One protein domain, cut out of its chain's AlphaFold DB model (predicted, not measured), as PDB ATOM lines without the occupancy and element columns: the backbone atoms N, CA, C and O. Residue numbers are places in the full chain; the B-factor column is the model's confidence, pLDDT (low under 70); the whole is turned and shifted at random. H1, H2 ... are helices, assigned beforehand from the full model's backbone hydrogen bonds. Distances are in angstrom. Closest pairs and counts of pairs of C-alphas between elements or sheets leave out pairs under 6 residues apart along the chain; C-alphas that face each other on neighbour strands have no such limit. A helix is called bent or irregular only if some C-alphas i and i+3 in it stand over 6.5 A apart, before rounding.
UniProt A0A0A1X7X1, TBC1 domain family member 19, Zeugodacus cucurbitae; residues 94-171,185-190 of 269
ATOM      1  N   ALA A  94      45.920   0.804   4.483       78.56
ATOM      2  CA  ALA A  94      44.971   1.660   5.195       78.56
ATOM      3  C   ALA A  94      45.570   3.028   5.563       78.56
ATOM      4  O   ALA A  94      44.870   4.041   5.531       78.56
ATOM      5  N   TYR A  95      46.867   3.082   5.886       79.56
ATOM      6  CA  TYR A  95      47.557   4.329   6.220       79.56
ATOM      7  C   TYR A  95      47.658   5.286   5.019       79.56
ATOM      8  O   TYR A  95      47.422   6.484   5.185       79.56
ATOM      9  N   LEU A  96      47.901   4.771   3.806       83.75
ATOM     10  CA  LEU A  96      47.884   5.570   2.575       83.75
ATOM     11  C   LEU A  96      46.479   6.086   2.283       83.75
ATOM     12  O   LEU A  96      46.310   7.267   1.995       83.75
ATOM     13  N   ARG A  97      45.453   5.235   2.418       84.38
ATOM     14  CA  ARG A  97      44.057   5.648   2.198       84.38
ATOM     15  C   ARG A  97      43.624   6.743   3.167       84.38
ATOM     16  O   ARG A  97      43.030   7.728   2.739       84.38
ATOM     17  N   ARG A  98      43.946   6.610   4.459       83.69
ATOM     18  CA  ARG A  98      43.663   7.652   5.461       83.69
ATOM     19  C   ARG A  98      44.344   8.968   5.101       83.69
ATOM     20  O   ARG A  98      43.699  10.011   5.145       83.69
ATOM     21  N   SER A  99      45.609   8.906   4.702       85.38
ATOM     22  CA  SER A  99      46.388  10.091   4.337       85.38
ATOM     23  C   SER A  99      45.857  10.746   3.061       85.38
ATOM     24  O   SER A  99      45.712  11.963   3.020       85.38
ATOM     25  N   ALA A 100      45.442   9.953   2.066       87.00
ATOM     26  CA  ALA A 100      44.773  10.444   0.863       87.00
ATOM     27  C   ALA A 100      43.444  11.147   1.189       87.00
ATOM     28  O   ALA A 100      43.205  12.252   0.713       87.00
ATOM     29  N   VAL A 101      42.603  10.565   2.052       87.94
ATOM     30  CA  VAL A 101      41.339  11.189   2.488       87.94
ATOM     31  C   VAL A 101      41.591  12.490   3.257       87.94
ATOM     32  O   VAL A 101      40.872  13.472   3.068       87.94
ATOM     33  N   GLN A 102      42.605  12.521   4.124       86.69
ATOM     34  CA  GLN A 102      42.978  13.726   4.869       86.69
ATOM     35  C   GLN A 102      43.513  14.825   3.947       86.69
ATOM     36  O   GLN A 102      43.103  15.979   4.090       86.69
ATOM     37  N   TRP A 103      44.370  14.467   2.988       91.25
ATOM     38  CA  TRP A 103      44.861  15.371   1.952       91.25
ATOM     39  C   TRP A 103      43.708  15.962   1.146       91.25
ATOM     40  O   TRP A 103      43.578  17.179   1.049       91.25
ATOM     41  N   ASP A 104      42.804  15.115   0.667       89.88
ATOM     42  CA  ASP A 104      41.653  15.529  -0.128       89.88
ATOM     43  C   ASP A 104      40.707  16.439   0.679       89.88
ATOM     44  O   ASP A 104      40.227  17.465   0.198       89.88
ATOM     45  N   ARG A 105      40.511  16.150   1.975       90.06
ATOM     46  CA  ARG A 105      39.773  17.038   2.888       90.06
ATOM     47  C   ARG A 105      40.467  18.391   3.068       90.06
ATOM     48  O   ARG A 105      39.773  19.403   3.144       90.06
ATOM     49  N   ARG A 106      41.799  18.424   3.171       90.00
ATOM     50  CA  ARG A 106      42.578  19.667   3.279       90.00
ATOM     51  C   ARG A 106      42.446  20.495   2.000       90.00
ATOM     52  O   ARG A 106      42.058  21.653   2.091       90.00
ATOM     53  N   VAL A 107      42.668  19.885   0.835       91.31
ATOM     54  CA  VAL A 107      42.522  20.531  -0.479       91.31
ATOM     55  C   VAL A 107      41.110  21.085  -0.660       91.31
ATOM     56  O   VAL A 107      40.957  22.253  -1.006       91.31
ATOM     57  N   ARG A 108      40.074  20.299  -0.339       89.38
ATOM     58  CA  ARG A 108      38.680  20.766  -0.391       89.38
ATOM     59  C   ARG A 108      38.412  21.959   0.522       89.38
ATOM     60  O   ARG A 108      37.710  22.876   0.115       89.38
ATOM     61  N   LYS A 109      38.965  21.984   1.739       90.44
ATOM     62  CA  LYS A 109      38.827  23.144   2.639       90.44
ATOM     63  C   LYS A 109      39.477  24.398   2.054       90.44
ATOM     64  O   LYS A 109      38.846  25.448   2.071       90.44
ATOM     65  N   SER A 110      40.696  24.283   1.525       89.81
ATOM     66  CA  SER A 110      41.401  25.407   0.896       89.81
ATOM     67  C   SER A 110      40.674  25.915  -0.350       89.81
ATOM     68  O   SER A 110      40.549  27.122  -0.534       89.81
ATOM     69  N   LEU A 111      40.136  25.005  -1.168       89.69
ATOM     70  CA  LEU A 111      39.315  25.349  -2.329       89.69
ATOM     71  C   LEU A 111      38.049  26.097  -1.905       89.69
ATOM     72  O   LEU A 111      37.770  27.167  -2.430       89.69
ATOM     73  N   ASN A 112      37.319  25.579  -0.915       88.69
ATOM     74  CA  ASN A 112      36.101  26.221  -0.426       88.69
ATOM     75  C   ASN A 112      36.379  27.610   0.166       88.69
ATOM     76  O   ASN A 112      35.580  28.520  -0.027       88.69
ATOM     77  N   ALA A 113      37.508  27.780   0.863       88.56
ATOM     78  CA  ALA A 113      37.929  29.076   1.388       88.56
ATOM     79  C   ALA A 113      38.222  30.081   0.262       88.56
ATOM     80  O   ALA A 113      37.780  31.221   0.341       88.56
ATOM     81  N   MET A 114      38.894  29.649  -0.810       89.69
ATOM     82  CA  MET A 114      39.107  30.488  -1.992       89.69
ATOM     83  C   MET A 114      37.793  30.817  -2.703       89.69
ATOM     84  O   MET A 114      37.586  31.962  -3.082       89.69
ATOM     85  N   CYS A 115      36.882  29.851  -2.863       86.25
ATOM     86  CA  CYS A 115      35.562  30.121  -3.434       86.25
ATOM     87  C   CYS A 115      34.806  31.174  -2.615       86.25
ATOM     88  O   CYS A 115      34.218  32.075  -3.201       86.25
ATOM     89  N   ALA A 116      34.864  31.099  -1.282       85.19
ATOM     90  CA  ALA A 116      34.257  32.099  -0.408       85.19
ATOM     91  C   ALA A 116      34.908  33.486  -0.562       85.19
ATOM     92  O   ALA A 116      34.194  34.480  -0.632       85.19
ATOM     93  N   GLU A 117      36.238  33.561  -0.660       87.00
ATOM     94  CA  GLU A 117      36.974  34.816  -0.893       87.00
ATOM     95  C   GLU A 117      36.620  35.458  -2.240       87.00
ATOM     96  O   GLU A 117      36.400  36.663  -2.314       87.00
ATOM     97  N   LEU A 118      36.507  34.648  -3.293       84.50
ATOM     98  CA  LEU A 118      36.174  35.102  -4.645       84.50
ATOM     99  C   LEU A 118      34.662  35.265  -4.874       84.50
ATOM    100  O   LEU A 118      34.251  35.549  -5.994       84.50
ATOM    101  N   SER A 119      33.828  35.058  -3.845       80.50
ATOM    102  CA  SER A 119      32.359  35.036  -3.958       80.50
ATOM    103  C   SER A 119      31.837  34.087  -5.052       80.50
ATOM    104  O   SER A 119      30.787  34.314  -5.648       80.50
ATOM    105  N   MET A 120      32.566  32.999  -5.309       76.88
ATOM    106  CA  MET A 120      32.225  32.005  -6.321       76.88
ATOM    107  C   MET A 120      31.303  30.924  -5.738       76.88
ATOM    108  O   MET A 120      31.576  30.402  -4.651       76.88
ATOM    109  N   PRO A 121      30.251  30.509  -6.466       73.50
ATOM    110  CA  PRO A 121      29.359  29.452  -6.008       73.50
ATOM    111  C   PRO A 121      30.103  28.114  -5.901       73.50
ATOM    112  O   PRO A 121      30.804  27.688  -6.822       73.50
ATOM    113  N   LEU A 122      29.931  27.430  -4.765       72.94
ATOM    114  CA  LEU A 122      30.495  26.101  -4.531       72.94
ATOM    115  C   LEU A 122      29.846  25.059  -5.452       72.94
ATOM    116  O   LEU A 122      28.701  25.199  -5.885       72.94
ATOM    117  N   HIS A 123      30.558  23.961  -5.710       64.44
ATOM    118  CA  HIS A 123      30.026  22.853  -6.504       64.44
ATOM    119  C   HIS A 123      28.688  22.348  -5.932       64.44
ATOM    120  O   HIS A 123      28.617  21.918  -4.781       64.44
ATOM    121  N   GLY A 124      27.638  22.365  -6.758       64.94
ATOM    122  CA  GLY A 124      26.286  21.940  -6.382       64.94
ATOM    123  C   GLY A 124      25.404  23.042  -5.788       64.94
ATOM    124  O   GLY A 124      24.221  22.796  -5.563       64.94
ATOM    125  N   GLN A 125      25.927  24.255  -5.572       72.00
ATOM    126  CA  GLN A 125      25.099  25.407  -5.228       72.00
ATOM    127  C   GLN A 125      24.544  26.093  -6.486       72.00
ATOM    128  O   GLN A 125      25.220  26.161  -7.518       72.00
ATOM    129  N   PRO A 126      23.308  26.617  -6.424       68.12
ATOM    130  CA  PRO A 126      22.776  27.446  -7.492       68.12
ATOM    131  C   PRO A 126      23.643  28.703  -7.665       68.12
ATOM    132  O   PRO A 126      23.945  29.378  -6.687       68.12
ATOM    133  N   ARG A 127      24.020  29.029  -8.912       74.06
ATOM    134  CA  ARG A 127      24.624  30.334  -9.253       74.06
ATOM    135  C   ARG A 127      23.733  31.479  -8.759       74.06
ATOM    136  O   ARG A 127      22.507  31.315  -8.745       74.06
ATOM    137  N   ALA A 128      24.336  32.614  -8.403       78.31
ATOM    138  CA  ALA A 128      23.580  33.809  -8.052       78.31
ATOM    139  C   ALA A 128      22.673  34.225  -9.222       78.31
ATOM    140  O   ALA A 128      22.979  33.960 -10.384       78.31
ATOM    141  N   VAL A 129      21.530  34.844  -8.915       78.88
ATOM    142  CA  VAL A 129      20.548  35.255  -9.937       78.88
ATOM    143  C   VAL A 129      21.187  36.216 -10.942       78.88
ATOM    144  O   VAL A 129      21.049  36.010 -12.139       78.88
ATOM    145  N   MET A 130      22.001  37.158 -10.456       78.44
ATOM    146  CA  MET A 130      22.748  38.095 -11.301       78.44
ATOM    147  C   MET A 130      23.695  37.388 -12.281       78.44
ATOM    148  O   MET A 130      23.663  37.691 -13.467       78.44
ATOM    149  N   ASP A 131      24.468  36.397 -11.821       77.44
ATOM    150  CA  ASP A 131      25.371  35.631 -12.692       77.44
ATOM    151  C   ASP A 131      24.605  34.868 -13.775       77.44
ATOM    152  O   ASP A 131      25.088  34.702 -14.889       77.44
ATOM    153  N   ARG A 132      23.416  34.346 -13.441       81.69
ATOM    154  CA  ARG A 132      22.566  33.627 -14.400       81.69
ATOM    155  C   ARG A 132      22.026  34.572 -15.460       81.69
ATOM    156  O   ARG A 132      22.088  34.229 -16.636       81.69
ATOM    157  N   ASP A 133      21.530  35.731 -15.044       84.62
ATOM    158  CA  ASP A 133      20.977  36.741 -15.942       84.62
ATOM    159  C   ASP A 133      22.065  37.302 -16.869       84.62
ATOM    160  O   ASP A 133      21.835  37.448 -18.069       84.62
ATOM    161  N   GLU A 134      23.281  37.517 -16.356       82.12
ATOM    162  CA  GLU A 134      24.436  37.900 -17.172       82.12
ATOM    163  C   GLU A 134      24.811  36.806 -18.182       82.12
ATOM    164  O   GLU A 134      25.019  37.102 -19.360       82.12
ATOM    165  N   LEU A 135      24.849  35.539 -17.757       80.56
ATOM    166  CA  LEU A 135      25.166  34.411 -18.638       80.56
ATOM    167  C   LEU A 135      24.130  34.240 -19.757       80.56
ATOM    168  O   LEU A 135      24.490  33.887 -20.877       80.56
ATOM    169  N   ILE A 136      22.851  34.474 -19.450       84.88
ATOM    170  CA  ILE A 136      21.752  34.443 -20.423       84.88
ATOM    171  C   ILE A 136      21.874  35.632 -21.380       84.88
ATOM    172  O   ILE A 136      21.771  35.454 -22.591       84.88
ATOM    173  N   SER A 137      22.141  36.831 -20.858       84.19
ATOM    174  CA  SER A 137      22.288  38.045 -21.667       84.19
ATOM    175  C   SER A 137      23.505  38.007 -22.590       84.19
ATOM    176  O   SER A 137      23.473  38.631 -23.645       84.19
ATOM    177  N   LYS A 138      24.574  37.307 -22.196       82.38
ATOM    178  CA  LYS A 138      25.830  37.185 -22.953       82.38
ATOM    179  C   LYS A 138      26.019  35.791 -23.548       82.38
ATOM    180  O   LYS A 138      27.144  35.403 -23.852       82.38
ATOM    181  N   TRP A 139      24.937  35.028 -23.713       85.44
ATOM    182  CA  TRP A 139      24.993  33.633 -24.157       85.44
ATOM    183  C   TRP A 139      25.750  33.464 -25.483       85.44
ATOM    184  O   TRP A 139      26.566  32.555 -25.626       85.44
ATOM    185  N   GLU A 140      25.526  34.381 -26.426       85.19
ATOM    186  CA  GLU A 140      26.171  34.383 -27.746       85.19
ATOM    187  C   GLU A 140      27.644  34.830 -27.704       85.19
ATOM    188  O   GLU A 140      28.400  34.568 -28.636       85.19
ATOM    189  N   GLU A 141      28.084  35.445 -26.602       81.56
ATOM    190  CA  GLU A 141      29.435  35.984 -26.415       81.56
ATOM    191  C   GLU A 141      30.310  35.105 -25.505       81.56
ATOM    192  O   GLU A 141      31.487  35.405 -25.296       81.56
ATOM    193  N   LEU A 142      29.784  33.984 -24.993       72.81
ATOM    194  CA  LEU A 142      30.512  33.086 -24.085       72.81
ATOM    195  C   LEU A 142      31.803  32.520 -24.694       72.81
ATOM    196  O   LEU A 142      32.749  32.245 -23.958       72.81
ATOM    197  N   SER A 143      31.882  32.375 -26.023       72.88
ATOM    198  CA  SER A 143      33.111  31.943 -26.707       72.88
ATOM    199  C   SER A 143      34.236  32.981 -26.648       72.88
ATOM    200  O   SER A 143      35.400  32.618 -26.794       72.88
ATOM    201  N   ASN A 144      33.889  34.251 -26.424       75.81
ATOM    202  CA  ASN A 144      34.816  35.377 -26.306       75.81
ATOM    203  C   ASN A 144      34.993  35.826 -24.846       75.81
ATOM    204  O   ASN A 144      35.722  36.781 -24.578       75.81
ATOM    205  N   TYR A 145      34.337  35.147 -23.900       70.75
ATOM    206  CA  TYR A 145      34.387  35.478 -22.484       70.75
ATOM    207  C   TYR A 145      35.743  35.082 -21.893       70.75
ATOM    208  O   TYR A 145      36.022  33.910 -21.627       70.75
ATOM    209  N   THR A 146      36.611  36.070 -21.689       68.25
ATOM    210  CA  THR A 146      37.896  35.882 -21.018       68.25
ATOM    211  C   THR A 146      37.676  35.843 -19.510       68.25
ATOM    212  O   THR A 146      37.386  36.849 -18.868       68.25
ATOM    213  N   ILE A 147      37.815  34.656 -18.922       71.69
ATOM    214  CA  ILE A 147      37.818  34.516 -17.465       71.69
ATOM    215  C   ILE A 147      39.172  35.010 -16.966       71.69
ATOM    216  O   ILE A 147      40.204  34.416 -17.289       71.69
ATOM    217  N   ASP A 148      39.169  36.079 -16.176       75.88
ATOM    218  CA  ASP A 148      40.378  36.508 -15.491       75.88
ATOM    219  C   ASP A 148      40.736  35.498 -14.393       75.88
ATOM    220  O   ASP A 148      40.055  35.364 -13.373       75.88
ATOM    221  N   LEU A 149      41.813  34.751 -14.634       79.38
ATOM    222  CA  LEU A 149      42.332  33.751 -13.709       79.38
ATOM    223  C   LEU A 149      43.361  34.331 -12.727       79.38
ATOM    224  O   LEU A 149      43.873  33.586 -11.894       79.38
ATOM    225  N   SER A 150      43.663  35.632 -12.795       82.31
ATOM    226  CA  SER A 150      44.686  36.288 -11.965       82.31
ATOM    227  C   SER A 150      44.467  36.092 -10.461       82.31
ATOM    228  O   SER A 150      45.423  35.932  -9.702       82.31
ATOM    229  N   ASN A 151      43.202  36.022 -10.038       79.50
ATOM    230  CA  ASN A 151      42.811  35.859  -8.639       79.50
ATOM    231  C   ASN A 151      42.833  34.392  -8.159       79.50
ATOM    232  O   ASN A 151      42.723  34.128  -6.959       79.50
ATOM    233  N   TYR A 152      42.993  33.420  -9.066       83.94
ATOM    234  CA  TYR A 152      43.069  32.000  -8.716       83.94
ATOM    235  C   TYR A 152      44.497  31.619  -8.341       83.94
ATOM    236  O   TYR A 152      45.340  31.307  -9.181       83.94
ATOM    237  N   ARG A 153      44.765  31.592  -7.037       87.56
ATOM    238  CA  ARG A 153      46.041  31.102  -6.506       87.56
ATOM    239  C   ARG A 153      46.057  29.573  -6.372       87.56
ATOM    240  O   ARG A 153      45.011  28.963  -6.178       87.56
ATOM    241  N   PRO A 154      47.221  28.913  -6.405       88.50
ATOM    242  CA  PRO A 154      47.313  27.501  -6.041       88.50
ATOM    243  C   PRO A 154      46.801  27.250  -4.611       88.50
ATOM    244  O   PRO A 154      47.166  27.962  -3.678       88.50
ATOM    245  N   VAL A 155      45.963  26.223  -4.424       88.62
ATOM    246  CA  VAL A 155      45.427  25.819  -3.101       88.62
ATOM    247  C   VAL A 155      46.412  25.015  -2.247       88.62
ATOM    248  O   VAL A 155      46.148  24.776  -1.068       88.62
ATOM    249  N   TYR A 156      47.514  24.572  -2.847       89.06
ATOM    250  CA  TYR A 156      48.618  23.890  -2.186       89.06
ATOM    251  C   TYR A 156      49.930  24.157  -2.930       89.06
ATOM    252  O   TYR A 156      49.941  24.362  -4.147       89.06
ATOM    253  N   ALA A 157      51.038  24.114  -2.199       89.19
ATOM    254  CA  ALA A 157      52.396  24.142  -2.718       89.19
ATOM    255  C   ALA A 157      52.999  22.722  -2.761       89.19
ATOM    256  O   ALA A 157      52.554  21.834  -2.031       89.19
ATOM    257  N   PRO A 158      54.066  22.487  -3.550       86.06
ATOM    258  CA  PRO A 158      54.790  21.211  -3.539       86.06
ATOM    259  C   PRO A 158      55.275  20.791  -2.142       86.06
ATOM    260  O   PRO A 158      55.299  19.602  -1.826       86.06
ATOM    261  N   LYS A 159      55.604  21.767  -1.283       87.94
ATOM    262  CA  LYS A 159      55.985  21.533   0.115       87.94
ATOM    263  C   LYS A 159      54.856  20.900   0.935       87.94
ATOM    264  O   LYS A 159      55.123  19.994   1.710       87.94
ATOM    265  N   ASP A 160      53.605  21.305   0.718       88.62
ATOM    266  CA  ASP A 160      52.464  20.760   1.466       88.62
ATOM    267  C   ASP A 160      52.257  19.272   1.174       88.62
ATOM    268  O   ASP A 160      51.881  18.504   2.059       88.62
ATOM    269  N   LEU A 161      52.512  18.861  -0.073       85.06
ATOM    270  CA  LEU A 161      52.485  17.456  -0.464       85.06
ATOM    271  C   LEU A 161      53.648  16.692   0.174       85.06
ATOM    272  O   LEU A 161      53.446  15.595   0.686       85.06
ATOM    273  N   LEU A 162      54.850  17.275   0.170       84.44
ATOM    274  CA  LEU A 162      56.014  16.679   0.818       84.44
ATOM    275  C   LEU A 162      55.768  16.467   2.317       84.44
ATOM    276  O   LEU A 162      56.026  15.377   2.812       84.44
ATOM    277  N   ASP A 163      55.188  17.440   3.019       84.19
ATOM    278  CA  ASP A 163      54.848  17.318   4.443       84.19
ATOM    279  C   ASP A 163      53.844  16.181   4.698       84.19
ATOM    280  O   ASP A 163      53.944  15.457   5.690       84.19
ATOM    281  N   VAL A 164      52.892  15.969   3.782       85.62
ATOM    282  CA  VAL A 164      51.965  14.828   3.852       85.62
ATOM    283  C   VAL A 164      52.712  13.512   3.666       85.62
ATOM    284  O   VAL A 164      52.487  12.588   4.446       85.62
ATOM    285  N   LEU A 165      53.620  13.433   2.689       81.25
ATOM    286  CA  LEU A 165      54.446  12.246   2.455       81.25
ATOM    287  C   LEU A 165      55.356  11.941   3.651       81.25
ATOM    288  O   LEU A 165      55.470  10.786   4.040       81.25
ATOM    289  N   LEU A 166      55.940  12.967   4.273       78.44
ATOM    290  CA  LEU A 166      56.767  12.843   5.478       78.44
ATOM    291  C   LEU A 166      55.955  12.432   6.716       78.44
ATOM    292  O   LEU A 166      56.493  11.844   7.648       78.44
ATOM    293  N   SER A 167      54.653  12.724   6.735       78.38
ATOM    294  CA  SER A 167      53.752  12.329   7.825       78.38
ATOM    295  C   SER A 167      53.218  10.896   7.707       78.38
ATOM    296  O   SER A 167      52.550  10.415   8.630       78.38
ATOM    297  N   LEU A 168      53.484  10.208   6.589       80.06
ATOM    298  CA  LEU A 168      53.032   8.838   6.373       80.06
ATOM    299  C   LEU A 168      53.688   7.899   7.388       80.06
ATOM    300  O   LEU A 168      54.886   7.643   7.368       80.06
ATOM    301  N   LYS A 169      52.872   7.328   8.274       70.50
ATOM    302  CA  LYS A 169      53.295   6.245   9.163       70.50
ATOM    303  C   LYS A 169      52.830   4.922   8.569       70.50
ATOM    304  O   LYS A 169      51.659   4.560   8.706       70.50
ATOM    305  N   GLY A 170      53.736   4.245   7.864       66.12
ATOM    306  CA  GLY A 170      53.521   2.870   7.410       66.12
ATOM    307  C   GLY A 170      53.408   1.884   8.586       66.12
ATOM    308  O   GLY A 170      53.684   2.263   9.729       66.12
ATOM    309  N   PRO A 171      53.003   0.625   8.338       62.88
ATOM    310  CA  PRO A 171      53.090  -0.436   9.334       62.88
ATOM    311  C   PRO A 171      54.568  -0.639   9.680       62.88
ATOM    312  O   PRO A 171      55.341  -1.179   8.896       62.88
ATOM    313  N   GLU A 185      62.801   6.729   4.103       58.47
ATOM    314  CA  GLU A 185      61.701   5.842   3.751       58.47
ATOM    315  C   GLU A 185      60.358   6.472   4.141       58.47
ATOM    316  O   GLU A 185      59.930   6.426   5.291       58.47
ATOM    317  N   PHE A 186      59.678   7.072   3.157       60.78
ATOM    318  CA  PHE A 186      58.360   7.697   3.337       60.78
ATOM    319  C   PHE A 186      57.293   6.710   3.833       60.78
ATOM    320  O   PHE A 186      56.421   7.076   4.612       60.78
ATOM    321  N   SER A 187      57.335   5.454   3.379       65.44
ATOM    322  CA  SER A 187      56.469   4.381   3.876       65.44
ATOM    323  C   SER A 187      56.846   3.021   3.293       65.44
ATOM    324  O   SER A 187      57.188   2.935   2.115       65.44
ATOM    325  N   HIS A 188      56.657   1.955   4.071       68.00
ATOM    326  CA  HIS A 188      56.788   0.578   3.599       68.00
ATOM    327  C   HIS A 188      55.467   0.049   3.041       68.00
ATOM    328  O   HIS A 188      54.422   0.114   3.697       68.00
ATOM    329  N   ILE A 189      55.518  -0.502   1.830       74.31
ATOM    330  CA  ILE A 189      54.421  -1.273   1.246       74.31
ATOM    331  C   ILE A 189      54.835  -2.738   1.282       74.31
ATOM    332  O   ILE A 189      55.734  -3.154   0.553       74.31
ATOM    333  N   GLU A 190      54.178  -3.518   2.135       71.69
ATOM    334  CA  GLU A 190      54.385  -4.961   2.169       71.69
ATOM    335  C   GLU A 190      53.803  -5.587   0.899       71.69
ATOM    336  O   GLU A 190      52.613  -5.456   0.596       71.69
TER     337      GLU A 190
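This is residues 94 to 171 and 185 to 190 of the 269 residues of the protein "TBC1 domain family member 19" of Zeugodacus cucurbitae (UniProt A0A0A1X7X1). A long, narrow open loop of chain: one long helix, H1, runs out along it, two short helices, H2 and H3, make an L-shaped corner at the far end, and the chain folds back through an extended stretch, residues 145 to 157, to a short helix, H4, alongside H1. Residues 132 to 150, which include most of H2 and the whole of H3, stick out free at the far end. The printed part has 84 residues with four named helices in the order H1, H2, H3, H4 and no named strand, and its class is all helix. It is extended, with a radius of gyration of the C-alphas of 19.0 A, and its spans are 58 by 23 by 22 A.

H1, the longest helix, holds residues 94 to 117, from C-alpha 94 at (44.971, 1.660, 5.195) to C-alpha 117 at (36.974, 34.816, -0.893), 34.6 A. H2 holds residues 129 to 137 and measures 12.2 A. H3 holds residues 139 to 144, measures 10.2 A and ends with C-alpha 144 at (34.816, 35.377, -26.306). It is irregular: C-alphas 140 and 143 are 7.4 A apart. H4 holds residues 158 to 166, measures 12.5 A and ends with C-alpha 166 at (56.767, 12.843, 5.478).

H1 and H4 are close but not clearly touching, with their closest C-alphas, those of Ser 99 and Val 164, 7.3 A apart. They run opposite ways at a shallow tilt of 29 degrees, and their centres are 13.1 A apart. H1 is apart from H2 and from H3. H2 and H3 are close but not clearly touching, with their closest C-alphas, those of Leu 135 and Leu 142, 7.7 A apart. Their lines are about perpendicular, at 82 degrees. H4 is apart from H2 and from H3. In H1, H2 and H4 every O i to N i+4 pair is within hydrogen-bond range; in H3 0 of 2 are, beside 1 of 3 O i to N i+3 pairs.

The two C-alphas farthest apart, those of Ser 137 and Glu 190, are 58.7 A apart, while the first and last printed C-alphas, those of Ala 94 and Glu 190, are 11.9 A apart. Without residues 132 to 150, which stand free, 65 residues remain, spanning 55 by 22 by 11 A. The links from H1 to H2, 11 residues, and from H3 to H4, 13 residues, are long; the link from H2 to H3, 1 residue, is tight. Residues 172 to 184 are cut out and not printed, and C-alphas 171 and 185 are 12.0 A apart across the cut. The mean pLDDT of the printed part is 80.5; residues 123 to 124, 126, 146, 170 to 171 and 185 to 188 are under 70.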